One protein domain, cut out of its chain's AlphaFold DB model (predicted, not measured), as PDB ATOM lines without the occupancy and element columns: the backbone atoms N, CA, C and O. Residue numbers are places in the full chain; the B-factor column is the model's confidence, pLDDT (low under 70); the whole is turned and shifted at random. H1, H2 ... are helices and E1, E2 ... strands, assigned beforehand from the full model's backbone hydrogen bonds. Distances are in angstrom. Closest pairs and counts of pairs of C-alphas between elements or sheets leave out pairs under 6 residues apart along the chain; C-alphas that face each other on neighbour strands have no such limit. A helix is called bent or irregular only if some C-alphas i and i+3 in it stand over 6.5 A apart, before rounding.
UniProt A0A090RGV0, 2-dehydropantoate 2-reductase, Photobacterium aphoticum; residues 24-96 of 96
ATOM      1  N   LEU A  24     144.589 158.761 160.350       93.75
ATOM      2  CA  LEU A  24     145.415 158.245 161.428       93.75
ATOM      3  C   LEU A  24     145.374 156.726 161.399       93.75
ATOM      4  O   LEU A  24     144.339 156.133 161.083       93.75
ATOM      5  N   TYR A  25     146.467 156.104 161.809       92.81
ATOM      6  CA  TYR A  25     146.522 154.676 162.061       92.81
ATOM      7  C   TYR A  25     146.832 154.436 163.533       92.81
ATOM      8  O   TYR A  25     147.692 155.103 164.110       92.81
ATOM      9  N   ALA A  26     146.136 153.477 164.139       92.81
ATOM     10  CA  ALA A  26     146.460 152.970 165.459       92.81
ATOM     11  C   ALA A  26     146.674 151.457 165.440       92.81
ATOM     12  O   ALA A  26     145.884 150.691 164.885       92.81
ATOM     13  N   THR A  27     147.742 151.020 166.097       92.31
ATOM     14  CA  THR A  27     148.020 149.608 166.343       92.31
ATOM     15  C   THR A  27     148.182 149.371 167.828       92.31
ATOM     16  O   THR A  27     148.831 150.145 168.523       92.31
ATOM     17  N   THR A  28     147.563 148.307 168.323       92.69
ATOM     18  CA  THR A  28     147.544 147.991 169.746       92.69
ATOM     19  C   THR A  28     147.956 146.548 169.999       92.69
ATOM     20  O   THR A  28     147.658 145.657 169.190       92.69
ATOM     21  N   ALA A  29     148.661 146.359 171.113       92.25
ATOM     22  CA  ALA A  29     148.962 145.079 171.742       92.25
ATOM     23  C   ALA A  29     148.076 144.820 172.976       92.25
ATOM     24  O   ALA A  29     148.306 143.854 173.699       92.25
ATOM     25  N   GLN A  30     147.080 145.675 173.237       93.25
ATOM     26  CA  GLN A  30     146.069 145.426 174.264       93.25
ATOM     27  C   GLN A  30     145.354 144.102 173.957       93.25
ATOM     28  O   GLN A  30     144.924 143.867 172.824       93.25
ATOM     29  N   ALA A  31     145.222 143.238 174.961       92.00
ATOM     30  CA  ALA A  31     144.593 141.932 174.803       92.00
ATOM     31  C   ALA A  31     143.191 141.953 175.403       92.00
ATOM     32  O   ALA A  31     143.023 142.245 176.584       92.00
ATOM     33  N   ALA A  32     142.184 141.613 174.604       92.81
ATOM     34  CA  ALA A  32     140.814 141.488 175.074       92.81
ATOM     35  C   ALA A  32     140.245 140.118 174.707       92.81
ATOM     36  O   ALA A  32     140.369 139.665 173.566       92.81
ATOM     37  N   LEU A  33     139.594 139.479 175.673       93.94
ATOM     38  CA  LEU A  33     138.894 138.216 175.512       93.94
ATOM     39  C   LEU A  33     137.390 138.474 175.538       93.94
ATOM     40  O   LEU A  33     136.868 139.107 176.452       93.94
ATOM     41  N   ARG A  34     136.680 137.953 174.541       95.19
ATOM     42  CA  ARG A  34     135.219 138.011 174.476       95.19
ATOM     43  C   ARG A  34     134.647 136.597 174.619       95.19
ATOM     44  O   ARG A  34     134.558 135.906 173.604       95.19
ATOM     45  N   PRO A  35     134.309 136.144 175.842       91.31
ATOM     46  CA  PRO A  35     133.817 134.782 176.063       91.31
ATOM     47  C   PRO A  35     132.401 134.570 175.508       91.31
ATOM     48  O   PRO A  35     132.087 133.486 175.025       91.31
ATOM     49  N   ASP A  36     131.561 135.608 175.523       94.62
ATOM     50  CA  ASP A  36     130.228 135.603 174.920       94.62
ATOM     51  C   ASP A  36     129.880 136.978 174.319       94.62
ATOM     52  O   ASP A  36     130.700 137.893 174.284       94.62
ATOM     53  N   ARG A  37     128.661 137.132 173.792       93.50
ATOM     54  CA  ARG A  37     128.237 138.353 173.081       93.50
ATOM     55  C   ARG A  37     128.094 139.587 173.978       93.50
ATOM     56  O   ARG A  37     128.071 140.696 173.451       93.50
ATOM     57  N   HIS A  38     127.969 139.402 175.286       95.50
ATOM     58  CA  HIS A  38     127.668 140.449 176.260       95.50
ATOM     59  C   HIS A  38     128.845 140.756 177.190       95.50
ATOM     60  O   HIS A  38     128.809 141.759 177.899       95.50
ATOM     61  N   GLN A  39     129.893 139.933 177.170       94.00
ATOM     62  CA  GLN A  39     131.059 140.090 178.030       94.00
ATOM     63  C   GLN A  39     132.320 140.411 177.238       94.00
ATOM     64  O   GLN A  39     132.658 139.724 176.282       94.00
ATOM     65  N   LEU A  40     133.069 141.414 177.692       93.25
ATOM     66  CA  LEU A  40     134.404 141.729 177.198       93.25
ATOM     67  C   LEU A  40     135.340 141.851 178.395       93.25
ATOM     68  O   LEU A  40     135.104 142.659 179.290       93.25
ATOM     69  N   HIS A  41     136.378 141.028 178.425       94.12
ATOM     70  CA  HIS A  41     137.382 141.030 179.480       94.12
ATOM     71  C   HIS A  41     138.659 141.631 178.906       94.12
ATOM     72  O   HIS A  41     139.177 141.154 177.898       94.12
ATOM     73  N   HIS A  42     139.178 142.681 179.534       92.56
ATOM     74  CA  HIS A  42     140.494 143.219 179.198       92.56
ATOM     75  C   HIS A  42     141.542 142.390 179.944       92.56
ATOM     76  O   HIS A  42     141.646 142.463 181.165       92.56
ATOM     77  N   THR A  43     142.246 141.524 179.219       93.75
ATOM     78  CA  THR A  43     143.079 140.457 179.797       93.75
ATOM     79  C   THR A  43     144.571 140.762 179.765       93.75
ATOM     80  O   THR A  43     145.353 140.010 180.339       93.75
ATOM     81  N   GLY A  44     144.993 141.831 179.092       92.06
ATOM     82  CA  GLY A  44     146.400 142.202 179.020       92.06
ATOM     83  C   GLY A  44     146.596 143.657 178.639       92.06
ATOM     84  O   GLY A  44     146.000 144.143 177.675       92.06
ATOM     85  N   LEU A  45     147.458 144.322 179.403       93.62
ATOM     86  CA  LEU A  45     147.917 145.675 179.129       93.62
ATOM     87  C   LEU A  45     149.016 145.619 178.072       93.62
ATOM     88  O   LEU A  45     150.009 144.913 178.243       93.62
ATOM     89  N   GLY A  46     148.841 146.364 176.988       92.81
ATOM     90  CA  GLY A  46     149.795 146.383 175.887       92.81
ATOM     91  C   GLY A  46     149.885 147.744 175.221       92.81
ATOM     92  O   GLY A  46     148.935 148.521 175.218       92.81
ATOM     93  N   GLN A  47     151.044 148.030 174.636       95.19
ATOM     94  CA  GLN A  47     151.295 149.310 173.985       95.19
ATOM     95  C   GLN A  47     150.314 149.567 172.841       95.19
ATOM     96  O   GLN A  47     150.077 148.701 171.995       95.19
ATOM     97  N   THR A  48     149.793 150.790 172.798       95.56
ATOM     98  CA  THR A  48     149.112 151.348 171.634       95.56
ATOM     99  C   THR A  48     149.988 152.423 171.000       95.56
ATOM    100  O   THR A  48     150.491 153.317 171.679       95.56
ATOM    101  N   TRP A  49     150.179 152.335 169.692       96.06
ATOM    102  CA  TRP A  49     150.829 153.362 168.888       96.06
ATOM    103  C   TRP A  49     149.783 154.033 168.017       96.06
ATOM    104  O   TRP A  49     148.988 153.338 167.382       96.06
ATOM    105  N   LEU A  50     149.799 155.361 167.983       96.12
ATOM    106  CA  LEU A  50     148.976 156.187 167.107       96.12
ATOM    107  C   LEU A  50     149.898 157.043 166.239       96.12
ATOM    108  O   LEU A  50     150.893 157.560 166.733       96.12
ATOM    109  N   GLY A  51     149.565 157.236 164.972       95.56
ATOM    110  CA  GLY A  51     150.309 158.161 164.126       95.56
ATOM    111  C   GLY A  51     149.571 158.496 162.843       95.56
ATOM    112  O   GLY A  51     148.526 157.914 162.535       95.56
ATOM    113  N   ALA A  52     150.085 159.480 162.119       94.50
ATOM    114  CA  ALA A  52     149.451 159.990 160.913       94.50
ATOM    115  C   ALA A  52     149.796 159.149 159.679       94.50
ATOM    116  O   ALA A  52     150.928 158.708 159.513       94.50
ATOM    117  N   LEU A  53     148.814 158.961 158.795       90.62
ATOM    118  CA  LEU A  53     149.009 158.368 157.465       90.62
ATOM    119  C   LEU A  53     149.211 159.425 156.374       90.62
ATOM    120  O   LEU A  53     149.649 159.101 155.274       90.62
ATOM    121  N   ASN A  54     148.851 160.677 156.654       89.88
ATOM    122  CA  ASN A  54     149.031 161.813 155.762       89.88
ATOM    123  C   ASN A  54     149.290 163.098 156.558       89.88
ATOM    124  O   ASN A  54     149.101 163.144 157.775       89.88
ATOM    125  N   THR A  55     149.692 164.158 155.859       90.81
ATOM    126  CA  THR A  55     150.020 165.457 156.464       90.81
ATOM    127  C   THR A  55     148.869 166.021 157.301       90.81
ATOM    128  O   THR A  55     149.094 166.476 158.419       90.81
ATOM    129  N   GLU A  56     147.630 165.913 156.814       92.44
ATOM    130  CA  GLU A  56     146.431 166.385 157.524       92.44
ATOM    131  C   GLU A  56     146.221 165.670 158.871       92.44
ATOM    132  O   GLU A  56     145.703 166.251 159.827       92.44
ATOM    133  N   GLY A  57     146.643 164.406 158.977       93.25
ATOM    134  CA  GLY A  57     146.594 163.630 160.213       93.25
ATOM    135  C   GLY A  57     147.589 164.099 161.278       93.25
ATOM    136  O   GLY A  57     147.311 163.952 162.465       93.25
ATOM    137  N   ALA A  58     148.720 164.699 160.897       93.44
ATOM    138  CA  ALA A  58     149.792 165.044 161.838       93.44
ATOM    139  C   ALA A  58     149.347 166.044 162.922       93.44
ATOM    140  O   ALA A  58     149.780 165.953 164.071       93.44
ATOM    141  N   ALA A  59     148.410 166.940 162.591       94.81
ATOM    142  CA  ALA A  59     147.832 167.901 163.533       94.81
ATOM    143  C   ALA A  59     147.089 167.241 164.717       94.81
ATOM    144  O   ALA A  59     146.805 167.899 165.717       94.81
ATOM    145  N   TYR A  60     146.781 165.945 164.622       96.25
ATOM    146  CA  TYR A  60     146.026 165.197 165.625       96.25
ATOM    147  C   TYR A  60     146.903 164.400 166.600       96.25
ATOM    148  O   TYR A  60     146.370 163.591 167.363       96.25
ATOM    149  N   SER A  61     148.215 164.656 166.656       96.50
ATOM    150  CA  SER A  61     149.097 164.045 167.660       96.50
ATOM    151  C   SER A  61     148.621 164.157 169.122       96.50
ATOM    152  O   SER A  61     148.795 163.183 169.864       96.50
ATOM    153  N   PRO A  62     147.900 165.220 169.558       97.00
ATOM    154  CA  PRO A  62     147.348 165.282 170.917       97.00
ATOM    155  C   PRO A  62     146.326 164.182 171.248       97.00
ATOM    156  O   PRO A  62     146.062 163.921 172.426       97.00
ATOM    157  N   LEU A  63     145.750 163.506 170.242       96.19
ATOM    158  CA  LEU A  63     144.847 162.373 170.470       96.19
ATOM    159  C   LEU A  63     145.546 161.198 171.156       96.19
ATOM    160  O   LEU A  63     144.879 160.460 171.879       96.19
ATOM    161  N   ALA A  64     146.866 161.050 171.011       96.81
ATOM    162  CA  ALA A  64     147.604 160.008 171.720       96.81
ATOM    163  C   ALA A  64     147.444 160.144 173.242       96.81
ATOM    164  O   ALA A  64     147.187 159.153 173.914       96.81
ATOM    165  N   SER A  65     147.477 161.366 173.784       97.12
ATOM    166  CA  SER A  65     147.252 161.606 175.217       97.12
ATOM    167  C   SER A  65     145.804 161.361 175.645       97.12
ATOM    168  O   SER A  65     145.549 161.019 176.798       97.12
ATOM    169  N   VAL A  66     144.834 161.554 174.745       96.56
ATOM    170  CA  VAL A  66     143.429 161.203 175.013       96.56
ATOM    171  C   VAL A  66     143.291 159.688 175.141       96.56
ATOM    172  O   VAL A  66     142.682 159.211 176.096       96.56
ATOM    173  N   PHE A  67     143.893 158.947 174.211       95.00
ATOM    174  CA  PHE A  67     143.905 157.489 174.234       95.00
ATOM    175  C   PHE A  67     144.676 156.955 175.434       95.00
ATOM    176  O   PHE A  67     144.211 156.017 176.060       95.00
ATOM    177  N   ASP A  68     145.794 157.573 175.805       97.06
ATOM    178  CA  ASP A  68     146.589 157.144 176.955       97.06
ATOM    179  C   ASP A  68     145.793 157.254 178.259       97.06
ATOM    180  O   ASP A  68     145.746 156.316 179.045       97.06
ATOM    181  N   ARG A  69     145.036 158.343 178.443       96.25
ATOM    182  CA  ARG A  69     144.153 158.485 179.611       96.25
ATOM    183  C   ARG A  69     143.026 157.451 179.662       96.25
ATOM    184  O   ARG A  69     142.548 157.152 180.752       96.25
ATOM    185  N   ALA A  70     142.567 156.957 178.515       92.44
ATOM    186  CA  ALA A  70     141.449 156.018 178.434       92.44
ATOM    187  C   ALA A  70     141.889 154.543 178.385       92.44
ATOM    188  O   ALA A  70     141.170 153.672 178.867       92.44
ATOM    189  N   LEU A  71     143.042 154.259 177.776       89.06
ATOM    190  CA  LEU A  71     143.510 152.923 177.410       89.06
ATOM    191  C   LEU A  71     145.050 152.847 177.416       89.06
ATOM    192  O   LEU A  71     145.684 152.469 176.426       89.06
ATOM    193  N   ALA A  72     145.651 153.232 178.542       93.19
ATOM    194  CA  ALA A  72     147.097 153.224 178.724       93.19
ATOM    195  C   ALA A  72     147.729 151.825 178.514       93.19
ATOM    196  O   ALA A  72     147.123 150.810 178.884       93.19
ATOM    197  N   PRO A  73     148.976 151.753 178.011       95.75
ATOM    198  CA  PRO A  73     149.771 152.872 177.504       95.75
ATOM    199  C   PRO A  73     149.472 153.178 176.027       95.75
ATOM    200  O   PRO A  73     149.348 152.270 175.198       95.75
ATOM    201  N   CYS A  74     149.408 154.465 175.681       97.25
ATOM    202  CA  CYS A  74     149.286 154.941 174.305       97.25
ATOM    203  C   CYS A  74     150.263 156.084 174.016       97.25
ATOM    204  O   CYS A  74     150.377 157.037 174.781       97.25
ATOM    205  N   GLN A  75     150.949 156.013 172.877       97.44
ATOM    206  CA  GLN A  75     151.927 157.019 172.466       97.44
ATOM    207  C   GLN A  75     151.793 157.354 170.984       97.44
ATOM    208  O   GLN A  75     151.370 156.525 170.173       97.44
ATOM    209  N   TRP A  76     152.150 158.591 170.649       97.50
ATOM    210  CA  TRP A  76     152.269 159.017 169.264       97.50
ATOM    211  C   TRP A  76     153.579 158.504 168.661       97.50
ATOM    212  O   TRP A  76     154.599 158.469 169.349       97.50
ATOM    213  N   HIS A  77     153.550 158.135 167.386       96.19
ATOM    214  CA  HIS A  77     154.723 157.782 166.602       96.19
ATOM    215  C   HIS A  77     154.689 158.550 165.279       96.19
ATOM    216  O   HIS A  77     153.714 158.452 164.532       96.19
ATOM    217  N   ASP A  78     155.752 159.302 164.989       92.25
ATOM    218  CA  ASP A  78     155.809 160.161 163.798       92.25
ATOM    219  C   ASP A  78     155.850 159.348 162.501       92.25
ATOM    220  O   ASP A  78     155.201 159.708 161.523       92.25
ATOM    221  N   ASP A  79     156.546 158.210 162.523       91.50
ATOM    222  CA  ASP A  79     156.481 157.205 161.463       91.50
ATOM    223  C   ASP A  79     155.663 155.990 161.911       91.50
ATOM    224  O   ASP A  79     156.198 155.007 162.426       91.50
ATOM    225  N   ILE A  80     154.343 156.052 161.753       90.81
ATOM    226  CA  ILE A  80     153.456 154.968 162.191       90.81
ATOM    227  C   ILE A  80     153.704 153.643 161.457       90.81
ATOM    228  O   ILE A  80     153.296 152.590 161.950       90.81
ATOM    229  N   PHE A  81     154.401 153.643 160.317       88.69
ATOM    230  CA  PHE A  81     154.687 152.414 159.580       88.69
ATOM    231  C   PHE A  81     155.685 151.522 160.312       88.69
ATOM    232  O   PHE A  81     155.536 150.301 160.272       88.69
ATOM    233  N   GLN A  82     156.647 152.086 161.044       87.88
ATOM    234  CA  GLN A  82     157.619 151.308 161.815       87.88
ATOM    235  C   GLN A  82     156.959 150.324 162.814       87.88
ATOM    236  O   GLN A  82     157.199 149.115 162.698       87.88
ATOM    237  N   PRO A  83     156.099 150.757 163.760       86.81
ATOM    238  CA  PRO A  83     155.431 149.832 164.677       86.81
ATOM    239  C   PRO A  83     154.450 148.889 163.963       86.81
ATOM    240  O   PRO A  83     154.207 147.777 164.443       86.81
ATOM    241  N   LEU A  84     153.907 149.280 162.803       85.50
ATOM    242  CA  LEU A  84     153.092 148.383 161.982       85.50
ATOM    243  C   LEU A  84     153.926 147.246 161.387       85.50
ATOM    244  O   LEU A  84     153.498 146.092 161.458       85.50
ATOM    245  N   TRP A  85     155.115 147.539 160.846       85.50
ATOM    246  CA  TRP A  85     156.018 146.526 160.282       85.50
ATOM    247  C   TRP A  85     156.498 145.573 161.363       85.50
ATOM    248  O   TRP A  85     156.502 144.360 161.156       85.50
ATOM    249  N   GLN A  86     156.808 146.098 162.547       85.12
ATOM    250  CA  GLN A  86     157.189 145.273 163.686       85.12
ATOM    251  C   GLN A  86     156.057 144.328 164.112       85.12
ATOM    252  O   GLN A  86     156.295 143.132 164.294       85.12
ATOM    253  N   LYS A  87     154.814 144.822 164.220       83.75
ATOM    254  CA  LYS A  87     153.657 143.968 164.533       83.75
ATOM    255  C   LYS A  87     153.422 142.914 163.453       83.75
ATOM    256  O   LYS A  87     153.120 141.770 163.784       83.75
ATOM    257  N   LEU A  88     153.565 143.280 162.178       83.25
ATOM    258  CA  LEU A  88     153.437 142.336 161.071       83.25
ATOM    259  C   LEU A  88     154.494 141.228 161.166       83.25
ATOM    260  O   LEU A  88     154.134 140.059 161.103       83.25
ATOM    261  N   ALA A  89     155.762 141.578 161.393       83.50
ATOM    262  CA  ALA A  89     156.853 140.612 161.523       83.50
ATOM    263  C   ALA A  89     156.640 139.639 162.696       83.50
ATOM    264  O   ALA A  89     156.801 138.431 162.526       83.50
ATOM    265  N   ILE A  90     156.216 140.146 163.860       82.25
ATOM    266  CA  ILE A  90     155.882 139.316 165.028       82.25
ATOM    267  C   ILE A  90     154.717 138.376 164.704       82.25
ATOM    268  O   ILE A  90     154.801 137.178 164.965       82.25
ATOM    269  N   ASN A  91     153.646 138.896 164.099       80.62
ATOM    270  CA  ASN A  91     152.496 138.080 163.719       80.62
ATOM    271  C   ASN A  91     152.873 137.000 162.701       80.62
ATOM    272  O   ASN A  91     152.365 135.887 162.799       80.62
ATOM    273  N   CYS A  92     153.755 137.295 161.745       79.75
ATOM    274  CA  CYS A  92     154.267 136.290 160.819       79.75
ATOM    275  C   CYS A  92     155.054 135.202 161.558       79.75
ATOM    276  O   CYS A  92     154.841 134.030 161.289       79.75
ATOM    277  N   ALA A  93     155.913 135.562 162.515       80.69
ATOM    278  CA  ALA A  93     156.705 134.590 163.269       80.69
ATOM    279  C   ALA A  93     155.863 133.693 164.198       80.69
ATOM    280  O   ALA A  93     156.223 132.541 164.405       80.69
ATOM    281  N   ILE A  94     154.764 134.209 164.763       77.75
ATOM    282  CA  ILE A  94     153.868 133.445 165.652       77.75
ATOM    283  C   ILE A  94     152.920 132.526 164.866       77.75
ATOM    284  O   ILE A  94     152.568 131.461 165.361       77.75
ATOM    285  N   ASN A  95     152.463 132.954 163.684       71.12
ATOM    286  CA  ASN A  95     151.469 132.218 162.892       71.12
ATOM    287  C   ASN A  95     152.080 131.274 161.832       71.12
ATOM    288  O   ASN A  95     151.320 130.720 161.036       71.12
ATOM    289  N   LEU A  96     153.411 131.127 161.791       53.47
ATOM    290  CA  LEU A  96     154.118 130.101 161.006       53.47
ATOM    291  C   LEU A  96     154.074 128.748 161.722       53.47
ATOM    292  O   LEU A  96     153.860 127.739 161.014       53.47
TER     293      LEU A  96
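AT A GLANCE: This is residues 24 to 96 of the 96 residues of the protein "2-dehydropantoate 2-reductase" of Photobacterium aphoticum (UniProt A0A090RGV0). Picture a long two-stranded ribbon, bent partway, whose one half, E1 and E4, takes E5 alongside to make a small sheet, while its other half, the hairpin E2 and E3, reaches away as an arm. H2 covers one face of the sheet, the short H1 sits at the sheet's end away from the arm, and H3 slants off from the sheet until residues 88 to 96 stick out. The 73 printed residues run E1 E2 E3 E4 H1 H2 E5 H3, three named helices and five named strands, of mixed class; the sheet E1 E4 E5 is mixed, and E2 E3 is antiparallel. The whole is only just loose, close to compact, with a radius of gyration of the C-alphas of 13.9 A and spans of 40 by 32 by 19 A.

HOW THE PARTS SIT: Start at E1, residues 24 to 28, an edge strand, and look across to E4, residues 48 to 52, its antiparallel neighbour: N 25 and O 51 are 2.8 A apart, within hydrogen-bond range. E1 runs on into E2, residues 31 to 33, at 70 degrees. E2 forms a hairpin with E3, residues 41 to 44, where N 33 and O 41 are 2.8 A apart. After E4 comes H1, residues 55 to 58, which only grazes the sheet; its closest C-alphas to E4 are Ala 58 and Ala 52, 5.1 A. H2, residues 63 to 71, is on the sheet at a height of 7.9 A, running along the strands at 1 degrees to E5, residues 74 to 76, on the local plane. It lies over E5 and only just not over E4, with 7 of its 9 C-alphas falling on E5 and 2 on E4; Asp 68 and Cys 74 are the closest C-alphas of H2 and E5, 4.4 A. E5 is parallel to E4, with N 75 and O 48 3.0 A apart, and E4, H1 H2, E5 make a strand-helix-strand unit, two parallel neighbours joined through helices, with a right-handed crossover. H3, residues 81 to 94, only grazes the sheet with residues 81 to 87, and is apart from H1 and H2. In H2 and H3 every O i to N i+4 pair is within hydrogen-bond range; H1 is too short for one.

IN THESE COORDINATES: Find C-alpha 24 at (145.415, 158.245, 161.428); from there E1 runs 13.4 A. E4 covers 13.8 A and H2 11.8 A. H3 begins at C-alpha 81, (154.687, 152.414, 159.580), and reaches C-alpha 94, (153.868, 133.445, 165.652), 19.9 A on.

THE WHOLE: The C-alphas of Asp 36 and Thr 55 are the farthest apart, 40.3 A. The printed part has no cut and no long link. Its mean pLDDT is 91.2, with residue 96, the chain's last, under 70.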